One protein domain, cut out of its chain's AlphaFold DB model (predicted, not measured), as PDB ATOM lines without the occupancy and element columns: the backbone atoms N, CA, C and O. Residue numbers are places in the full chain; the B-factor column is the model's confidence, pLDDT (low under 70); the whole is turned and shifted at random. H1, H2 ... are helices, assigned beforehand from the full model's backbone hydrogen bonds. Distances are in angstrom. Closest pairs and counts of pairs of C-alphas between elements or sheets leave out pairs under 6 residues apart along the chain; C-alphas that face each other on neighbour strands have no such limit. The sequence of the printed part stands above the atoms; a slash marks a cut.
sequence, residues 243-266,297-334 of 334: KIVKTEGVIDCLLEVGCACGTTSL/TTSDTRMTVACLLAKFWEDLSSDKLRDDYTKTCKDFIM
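This is residues 243 to 266 and 297 to 334 of the 334 residues of an uncharacterized protein of Trichobilharzia regenti (UniProt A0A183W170). Picture two helices, H1 and H2, side by side and running opposite ways, with a third, H3, folding back from the end of H2 so that its residues 328 to 332 pack on residues 251 to 255 of H1. The three centres make a triangle, in which H1 and H2 have the most contact and H2 and H3 have little beyond the link that joins them. The printed part has 62 residues with three named helices, in the order H1, H2, H3, and no named strand; the class is all helix. The whole is only just compact, close to loose, with a radius of gyration of the C-alphas of 12.2 A, and its elongated outline spans 37 by 23 by 16 A.

Begin at Lys 243 and pass residues 243 to 249, which hold no named element. Find C-alpha 250 at (10.386, 76.952, 99.264); from there H1, residues 250 to 266, runs 26.1 A to C-alpha 266 at (29.871, 71.777, 82.692). Beyond the cut, H2 takes residues 301 to 314 and is 20.0 A long. Next look for H3, residues 319 to 333, 21.0 A long, which ends with C-alpha 333 at (25.209, 77.609, 101.601).

Start with H1, which touches both other helices. H1 and H2 touch, and their closest C-alphas, those of Gly 258 and Arg 302, are 5.1 A apart. They run opposite ways at a shallow tilt of 34 degrees, only just short of steep. H1 and H3 touch with residues 251 to 255 and 328 to 332 alone; the closest C-alphas, those of Asp 252 and Phe 332, are 6.8 A apart. These two run the same way at a steep tilt of 48 degrees. H2 and H3 are close but not clearly touching, with the closest C-alphas, those of Trp 313 and Arg 322, 6.7 A apart; they run opposite ways at a shallow tilt of 30 degrees. Along the backbone, every O i to N i+4 pair is within hydrogen-bond range in H2 and H3, while in H1 8 of 13 are.

The two C-alphas farthest apart, those of Leu 266 and Ser 318, are 37.4 A from each other. Residues 267 to 296 are not printed, and C-alphas 266 and 297 are 12.2 A apart across this cut, which falls in the link from H1 to H2. The link from H2 to H3 is tight, with 4 residues. Read the B-factor column for the model's confidence: the mean pLDDT of the printed part is 87.9, and residues 262 to 266, in H1, are under 70. Met 334 is the chain's last residue.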
ATOM      1  N   LYS A 243       4.494  86.443 100.541       92.62
ATOM      2  CA  LYS A 243       3.703  85.304 101.038       92.62
ATOM      3  C   LYS A 243       4.443  83.986 100.778       92.62
ATOM      4  O   LYS A 243       4.531  83.139 101.661       92.62
ATOM      5  N   ILE A 244       5.044  83.864  99.597       92.00
ATOM      6  CA  ILE A 244       5.801  82.692  99.159       92.00
ATOM      7  C   ILE A 244       7.127  82.542  99.913       92.00
ATOM      8  O   ILE A 244       7.419  81.454 100.392       92.00
ATOM      9  N   VAL A 245       7.891  83.623 100.096       91.75
ATOM     10  CA  VAL A 245       9.166  83.616 100.843       91.75
ATOM     11  C   VAL A 245       8.983  83.152 102.291       91.75
ATOM     12  O   VAL A 245       9.859  82.498 102.843       91.75
ATOM     13  N   LYS A 246       7.833  83.452 102.908       90.94
ATOM     14  CA  LYS A 246       7.500  82.995 104.268       90.94
ATOM     15  C   LYS A 246       7.131  81.511 104.348       90.94
ATOM     16  O   LYS A 246       6.991  80.988 105.450       90.94
ATOM     17  N   THR A 247       6.910  80.851 103.214       91.62
ATOM     18  CA  THR A 247       6.558  79.432 103.187       91.62
ATOM     19  C   THR A 247       7.824  78.600 103.359       91.62
ATOM     20  O   THR A 247       8.761  78.708 102.572       91.62
ATOM     21  N   GLU A 248       7.845  77.752 104.382       87.38
ATOM     22  CA  GLU A 248       9.003  76.927 104.731       87.38
ATOM     23  C   GLU A 248       9.438  75.994 103.584       87.38
ATOM     24  O   GLU A 248       8.600  75.398 102.891       87.38
ATOM     25  N   GLY A 249      10.756  75.885 103.382       87.31
ATOM     26  CA  GLY A 249      11.396  74.982 102.420       87.31
ATOM     27  C   GLY A 249      11.314  75.418 100.954       87.31
ATOM     28  O   GLY A 249      11.875  74.764 100.078       87.31
ATOM     29  N   VAL A 250      10.592  76.497 100.645       90.12
ATOM     30  CA  VAL A 250      10.386  76.952  99.264       90.12
ATOM     31  C   VAL A 250      11.661  77.512  98.644       90.12
ATOM     32  O   VAL A 250      11.969  77.211  97.490       90.12
ATOM     33  N   ILE A 251      12.372  78.356  99.393       92.56
ATOM     34  CA  ILE A 251      13.608  78.977  98.915       92.56
ATOM     35  C   ILE A 251      14.687  77.908  98.764       92.56
ATOM     36  O   ILE A 251      15.328  77.857  97.720       92.56
ATOM     37  N   ASP A 252      14.782  76.989  99.723       91.75
ATOM     38  CA  ASP A 252      15.674  75.829  99.675       91.75
ATOM     39  C   ASP A 252      15.418  74.986  98.418       91.75
ATOM     40  O   ASP A 252      16.340  74.739  97.644       91.75
ATOM     41  N   CYS A 253      14.151  74.667  98.114       91.88
ATOM     42  CA  CYS A 253      13.785  73.941  96.891       91.88
ATOM     43  C   CYS A 253      14.291  74.631  95.613       91.88
ATOM     44  O   CYS A 253      14.738  73.962  94.682       91.88
ATOM     45  N   LEU A 254      14.196  75.963  95.533       93.94
ATOM     46  CA  LEU A 254      14.684  76.715  94.374       93.94
ATOM     47  C   LEU A 254      16.215  76.754  94.325       93.94
ATOM     48  O   LEU A 254      16.790  76.607  93.244       93.94
ATOM     49  N   LEU A 255      16.877  76.922  95.471       92.00
ATOM     50  CA  LEU A 255      18.337  76.921  95.569       92.00
ATOM     51  C   LEU A 255      18.926  75.558  95.177       92.00
ATOM     52  O   LEU A 255      19.853  75.519  94.368       92.00
ATOM     53  N   GLU A 256      18.333  74.447  95.627       90.75
ATOM     54  CA  GLU A 256      18.723  73.083  95.235       90.75
ATOM     55  C   GLU A 256      18.673  72.883  93.715       90.75
ATOM     56  O   GLU A 256      19.624  72.377  93.107       90.75
ATOM     57  N   VAL A 257      17.597  73.349  93.074       91.69
ATOM     58  CA  VAL A 257      17.456  73.298  91.612       91.69
ATOM     59  C   VAL A 257      18.531  74.159  90.944       91.69
ATOM     60  O   VAL A 257      19.173  73.710  89.990       91.69
ATOM     61  N   GLY A 258      18.781  75.367  91.459       89.38
ATOM     62  CA  GLY A 258      19.843  76.256  90.980       89.38
ATOM     63  C   GLY A 258      21.237  75.617  91.044       89.38
ATOM     64  O   GLY A 258      22.010  75.727  90.085       89.38
ATOM     65  N   CYS A 259      21.537  74.894  92.126       84.88
ATOM     66  CA  CYS A 259      22.784  74.152  92.315       84.88
ATOM     67  C   CYS A 259      22.906  72.959  91.358       84.88
ATOM     68  O   CYS A 259      23.958  72.771  90.737       84.88
ATOM     69  N   ALA A 260      21.832  72.189  91.167       81.81
ATOM     70  CA  ALA A 260      21.837  71.025  90.281       81.81
ATOM     71  C   ALA A 260      22.196  71.389  88.828       81.81
ATOM     72  O   ALA A 260      22.973  70.674  88.185       81.81
ATOM     73  N   CYS A 261      21.729  72.548  88.345       70.06
ATOM     74  CA  CYS A 261      22.019  73.061  87.000       70.06
ATOM     75  C   CYS A 261      23.514  73.342  86.748       70.06
ATOM     76  O   CYS A 261      23.978  73.323  85.606       70.06
ATOM     77  N   GLY A 262      24.288  73.625  87.802       57.59
ATOM     78  CA  GLY A 262      25.726  73.887  87.695       57.59
ATOM     79  C   GLY A 262      26.535  72.656  87.275       57.59
ATOM     80  O   GLY A 262      27.580  72.791  86.646       57.59
ATOM     81  N   THR A 263      26.035  71.452  87.561       52.34
ATOM     82  CA  THR A 263      26.751  70.187  87.310       52.34
ATOM     83  C   THR A 263      26.475  69.574  85.932       52.34
ATOM     84  O   THR A 263      27.241  68.727  85.468       52.34
ATOM     85  N   THR A 264      25.392  69.986  85.264       49.75
ATOM     86  CA  THR A 264      24.964  69.492  83.943       49.75
ATOM     87  C   THR A 264      25.532  70.337  82.799       49.75
ATOM     88  O   THR A 264      26.027  69.775  81.821       49.75
ATOM     89  N   SER A 265      25.588  71.666  82.947       43.03
ATOM     90  CA  SER A 265      26.165  72.574  81.934       43.03
ATOM     91  C   SER A 265      27.689  72.460  81.767       43.03
ATOM     92  O   SER A 265      28.215  72.783  80.702       43.03
ATOM     93  N   LEU A 266      28.414  71.951  82.770       44.22
ATOM     94  CA  LEU A 266      29.871  71.777  82.692       44.22
ATOM     95  C   LEU A 266      30.312  70.631  81.766       44.22
ATOM     96  O   LEU A 266      31.440  70.663  81.285       44.22
ATOM     97  N   THR A 297      17.739  69.173  84.066       89.06
ATOM     98  CA  THR A 297      17.783  70.632  83.850       89.06
ATOM     99  C   THR A 297      18.171  70.935  82.411       89.06
ATOM    100  O   THR A 297      18.865  70.138  81.777       89.06
ATOM    101  N   THR A 298      17.732  72.075  81.889       89.25
ATOM    102  CA  THR A 298      18.228  72.616  80.617       89.25
ATOM    103  C   THR A 298      19.394  73.578  80.869       89.25
ATOM    104  O   THR A 298      19.827  73.764  82.012       89.25
ATOM    105  N   SER A 299      19.923  74.185  79.803       85.31
ATOM    106  CA  SER A 299      20.893  75.281  79.909       85.31
ATOM    107  C   SER A 299      20.320  76.510  80.616       85.31
ATOM    108  O   SER A 299      21.071  77.249  81.252       85.31
ATOM    109  N   ASP A 300      19.004  76.704  80.525       88.00
ATOM    110  CA  ASP A 300      18.344  77.956  80.887       88.00
ATOM    111  C   ASP A 300      17.777  77.900  82.306       88.00
ATOM    112  O   ASP A 300      17.674  78.937  82.962       88.00
ATOM    113  N   THR A 301      17.521  76.696  82.837       92.19
ATOM    114  CA  THR A 301      16.965  76.473  84.181       92.19
ATOM    115  C   THR A 301      17.672  77.309  85.255       92.19
ATOM    116  O   THR A 301      17.013  77.951  86.071       92.19
ATOM    117  N   ARG A 302      19.014  77.379  85.237       91.75
ATOM    118  CA  ARG A 302      19.790  78.169  86.216       91.75
ATOM    119  C   ARG A 302      19.474  79.661  86.138       91.75
ATOM    120  O   ARG A 302      19.329  80.306  87.173       91.75
ATOM    121  N   MET A 303      19.406  80.198  84.921       92.94
ATOM    122  CA  MET A 303      19.094  81.606  84.686       92.94
ATOM    123  C   MET A 303      17.673  81.908  85.160       92.94
ATOM    124  O   MET A 303      17.460  82.870  85.889       92.94
ATOM    125  N   THR A 304      16.716  81.045  84.817       94.44
ATOM    126  CA  THR A 304      15.311  81.198  85.205       94.44
ATOM    127  C   THR A 304      15.140  81.180  86.726       94.44
ATOM    128  O   THR A 304      14.481  82.061  87.278       94.44
ATOM    129  N   VAL A 305      15.793  80.247  87.430       95.94
ATOM    130  CA  VAL A 305      15.795  80.205  88.905       95.94
ATOM    131  C   VAL A 305      16.418  81.468  89.501       95.94
ATOM    132  O   VAL A 305      15.831  82.064  90.402       95.94
ATOM    133  N   ALA A 306      17.572  81.910  88.990       94.56
ATOM    134  CA  ALA A 306      18.233  83.121  89.476       94.56
ATOM    135  C   ALA A 306      17.348  84.366  89.296       94.56
ATOM    136  O   ALA A 306      17.203  85.158  90.227       94.56
ATOM    137  N   CYS A 307      16.699  84.502  88.136       95.69
ATOM    138  CA  CYS A 307      15.732  85.562  87.870       95.69
ATOM    139  C   CYS A 307      14.541  85.519  88.838       95.69
ATOM    140  O   CYS A 307      14.123  86.564  89.330       95.69
ATOM    141  N   LEU A 308      13.994  84.333  89.123       96.38
ATOM    142  CA  LEU A 308      12.870  84.181  90.051       96.38
ATOM    143  C   LEU A 308      13.254  84.589  91.482       96.38
ATOM    144  O   LEU A 308      12.540  85.372  92.105       96.38
ATOM    145  N   LEU A 309      14.396  84.108  91.978       96.00
ATOM    146  CA  LEU A 309      14.919  84.456  93.304       96.00
ATOM    147  C   LEU A 309      15.213  85.960  93.425       96.00
ATOM    148  O   LEU A 309      14.858  86.581  94.424       96.00
ATOM    149  N   ALA A 310      15.801  86.570  92.392       95.81
ATOM    150  CA  ALA A 310      16.035  88.013  92.358       95.81
ATOM    151  C   ALA A 310      14.720  88.808  92.416       95.81
ATOM    152  O   ALA A 310      14.604  89.752  93.193       95.81
ATOM    153  N   LYS A 311      13.691  88.382  91.674       96.25
ATOM    154  CA  LYS A 311      12.362  89.009  91.729       96.25
ATOM    155  C   LYS A 311      11.708  88.892  93.100       96.25
ATOM    156  O   LYS A 311      11.084  89.844  93.561       96.25
ATOM    157  N   PHE A 312      11.862  87.749  93.768       95.94
ATOM    158  CA  PHE A 312      11.357  87.587  95.130       95.94
ATOM    159  C   PHE A 312      12.016  88.561  96.095       95.94
ATOM    160  O   PHE A 312      11.308  89.155  96.900       95.94
ATOM    161  N   TRP A 313      13.331  88.754  95.978       95.25
ATOM    162  CA  TRP A 313      14.076  89.732  96.761       95.25
ATOM    163  C   TRP A 313      13.620  91.177  96.520       95.25
ATOM    164  O   TRP A 313      13.382  91.920  97.473       95.25
ATOM    165  N   GLU A 314      13.489  91.570  95.250       95.00
ATOM    166  CA  GLU A 314      13.080  92.922  94.844       95.00
ATOM    167  C   GLU A 314      11.691  93.293  95.379       95.00
ATOM    168  O   GLU A 314      11.479  94.425  95.816       95.00
ATOM    169  N   ASP A 315      10.774  92.324  95.423       94.88
ATOM    170  CA  ASP A 315       9.417  92.499  95.944       94.88
ATOM    171  C   ASP A 315       9.344  92.666  97.475       94.88
ATOM    172  O   ASP A 315       8.292  93.038  98.007       94.88
ATOM    173  N   LEU A 316      10.422  92.381  98.216       94.38
ATOM    174  CA  LEU A 316      10.441  92.566  99.668       94.38
ATOM    175  C   LEU A 316      10.530  94.056 100.009       94.38
ATOM    176  O   LEU A 316      11.479  94.752  99.639       94.38
ATOM    177  N   SER A 317       9.543  94.531 100.768       90.06
ATOM    178  CA  SER A 317       9.330  95.952 101.061       90.06
ATOM    179  C   SER A 317      10.100  96.492 102.267       90.06
ATOM    180  O   SER A 317      10.200  97.706 102.417       90.06
ATOM    181  N   SER A 318      10.632  95.624 103.133       93.31
ATOM    182  CA  SER A 318      11.336  96.030 104.355       93.31
ATOM    183  C   SER A 318      12.700  95.365 104.468       93.31
ATOM    184  O   SER A 318      12.810  94.174 104.166       93.31
ATOM    185  N   ASP A 319      13.669  96.084 105.029       94.12
ATOM    186  CA  ASP A 319      15.025  95.575 105.258       94.12
ATOM    187  C   ASP A 319      15.036  94.326 106.142       94.12
ATOM    188  O   ASP A 319      15.723  93.371 105.825       94.12
ATOM    189  N   LYS A 320      14.158  94.241 107.150       93.88
ATOM    190  CA  LYS A 320      14.022  93.028 107.972       93.88
ATOM    191  C   LYS A 320      13.696  91.776 107.147       93.88
ATOM    192  O   LYS A 320      14.321  90.741 107.321       93.88
ATOM    193  N   LEU A 321      12.721  91.866 106.238       93.62
ATOM    194  CA  LEU A 321      12.347  90.740 105.367       93.62
ATOM    195  C   LEU A 321      13.490  90.347 104.427       93.62
ATOM    196  O   LEU A 321      13.655  89.172 104.110       93.62
ATOM    197  N   ARG A 322      14.256  91.338 103.970       95.19
ATOM    198  CA  ARG A 322      15.456  91.143 103.164       95.19
ATOM    199  C   ARG A 322      16.548  90.453 103.985       95.19
ATOM    200  O   ARG A 322      17.107  89.452 103.550       95.19
ATOM    201  N   ASP A 323      16.801  90.888 105.206       94.94
ATOM    202  CA  ASP A 323      17.763  90.226 106.084       94.94
ATOM    203  C   ASP A 323      17.367  88.769 106.351       94.94
ATOM    204  O   ASP A 323      18.208  87.882 106.215       94.94
ATOM    205  N   ASP A 324      16.081  88.507 106.617       92.75
ATOM    206  CA  ASP A 324      15.544  87.156 106.809       92.75
ATOM    207  C   ASP A 324      15.743  86.283 105.553       92.75
ATOM    208  O   ASP A 324      16.277  85.182 105.647       92.75
ATOM    209  N   TYR A 325      15.394  86.783 104.361       94.44
ATOM    210  CA  TYR A 325      15.606  86.056 103.101       94.44
ATOM    211  C   TYR A 325      17.093  85.781 102.835       94.44
ATOM    212  O   TYR A 325      17.471  84.674 102.453       94.44
ATOM    213  N   THR A 326      17.960  86.780 103.042       93.81
ATOM    214  CA  THR A 326      19.411  86.618 102.860       93.81
ATOM    215  C   THR A 326      19.972  85.622 103.857       93.81
ATOM    216  O   THR A 326      20.867  84.854 103.506       93.81
ATOM    217  N   LYS A 327      19.458  85.619 105.089       93.31
ATOM    218  CA  LYS A 327      19.825  84.642 106.102       93.31
ATOM    219  C   LYS A 327      19.456  83.231 105.652       93.31
ATOM    220  O   LYS A 327      20.348  82.397 105.636       93.31
ATOM    221  N   THR A 328      18.233  82.992 105.171       92.38
ATOM    222  CA  THR A 328      17.840  81.682 104.615       92.38
ATOM    223  C   THR A 328      18.792  81.226 103.507       92.38
ATOM    224  O   THR A 328      19.281  80.102 103.528       92.38
ATOM    225  N   CYS A 329      19.136  82.112 102.566       92.00
ATOM    226  CA  CYS A 329      20.094  81.778 101.509       92.00
ATOM    227  C   CYS A 329      21.509  81.486 102.040       92.00
ATOM    228  O   CYS A 329      22.202  80.647 101.472       92.00
ATOM    229  N   LYS A 330      21.962  82.184 103.089       91.12
ATOM    230  CA  LYS A 330      23.265  81.930 103.730       91.12
ATOM    231  C   LYS A 330      23.270  80.597 104.467       91.12
ATOM    232  O   LYS A 330      24.221  79.844 104.303       91.12
ATOM    233  N   ASP A 331      22.213  80.315 105.220       91.44
ATOM    234  CA  ASP A 331      22.049  79.080 105.985       91.44
ATOM    235  C   ASP A 331      22.015  77.853 105.057       91.44
ATOM    236  O   ASP A 331      22.500  76.796 105.431       91.44
ATOM    237  N   PHE A 332      21.522  77.999 103.821       88.94
ATOM    238  CA  PHE A 332      21.585  76.948 102.798       88.94
ATOM    239  C   PHE A 332      23.003  76.683 102.253       88.94
ATOM    240  O   PHE A 332      23.313  75.570 101.833       88.94
ATOM    241  N   ILE A 333      23.854  77.712 102.177       82.44
ATOM    242  CA  ILE A 333      25.209  77.609 101.601       82.44
ATOM    243  C   ILE A 333      26.212  77.025 102.605       82.44
ATOM    244  O   ILE A 333      27.176  76.381 102.183       82.44
ATOM    245  N   MET A 334      26.029  77.331 103.892       71.25
ATOM    246  CA  MET A 334      26.948  77.000 104.988       71.25
ATOM    247  C   MET A 334      26.786  75.562 105.475       71.25
ATOM    248  O   MET A 334      27.835  74.940 105.755       71.25
TER     249      MET A 334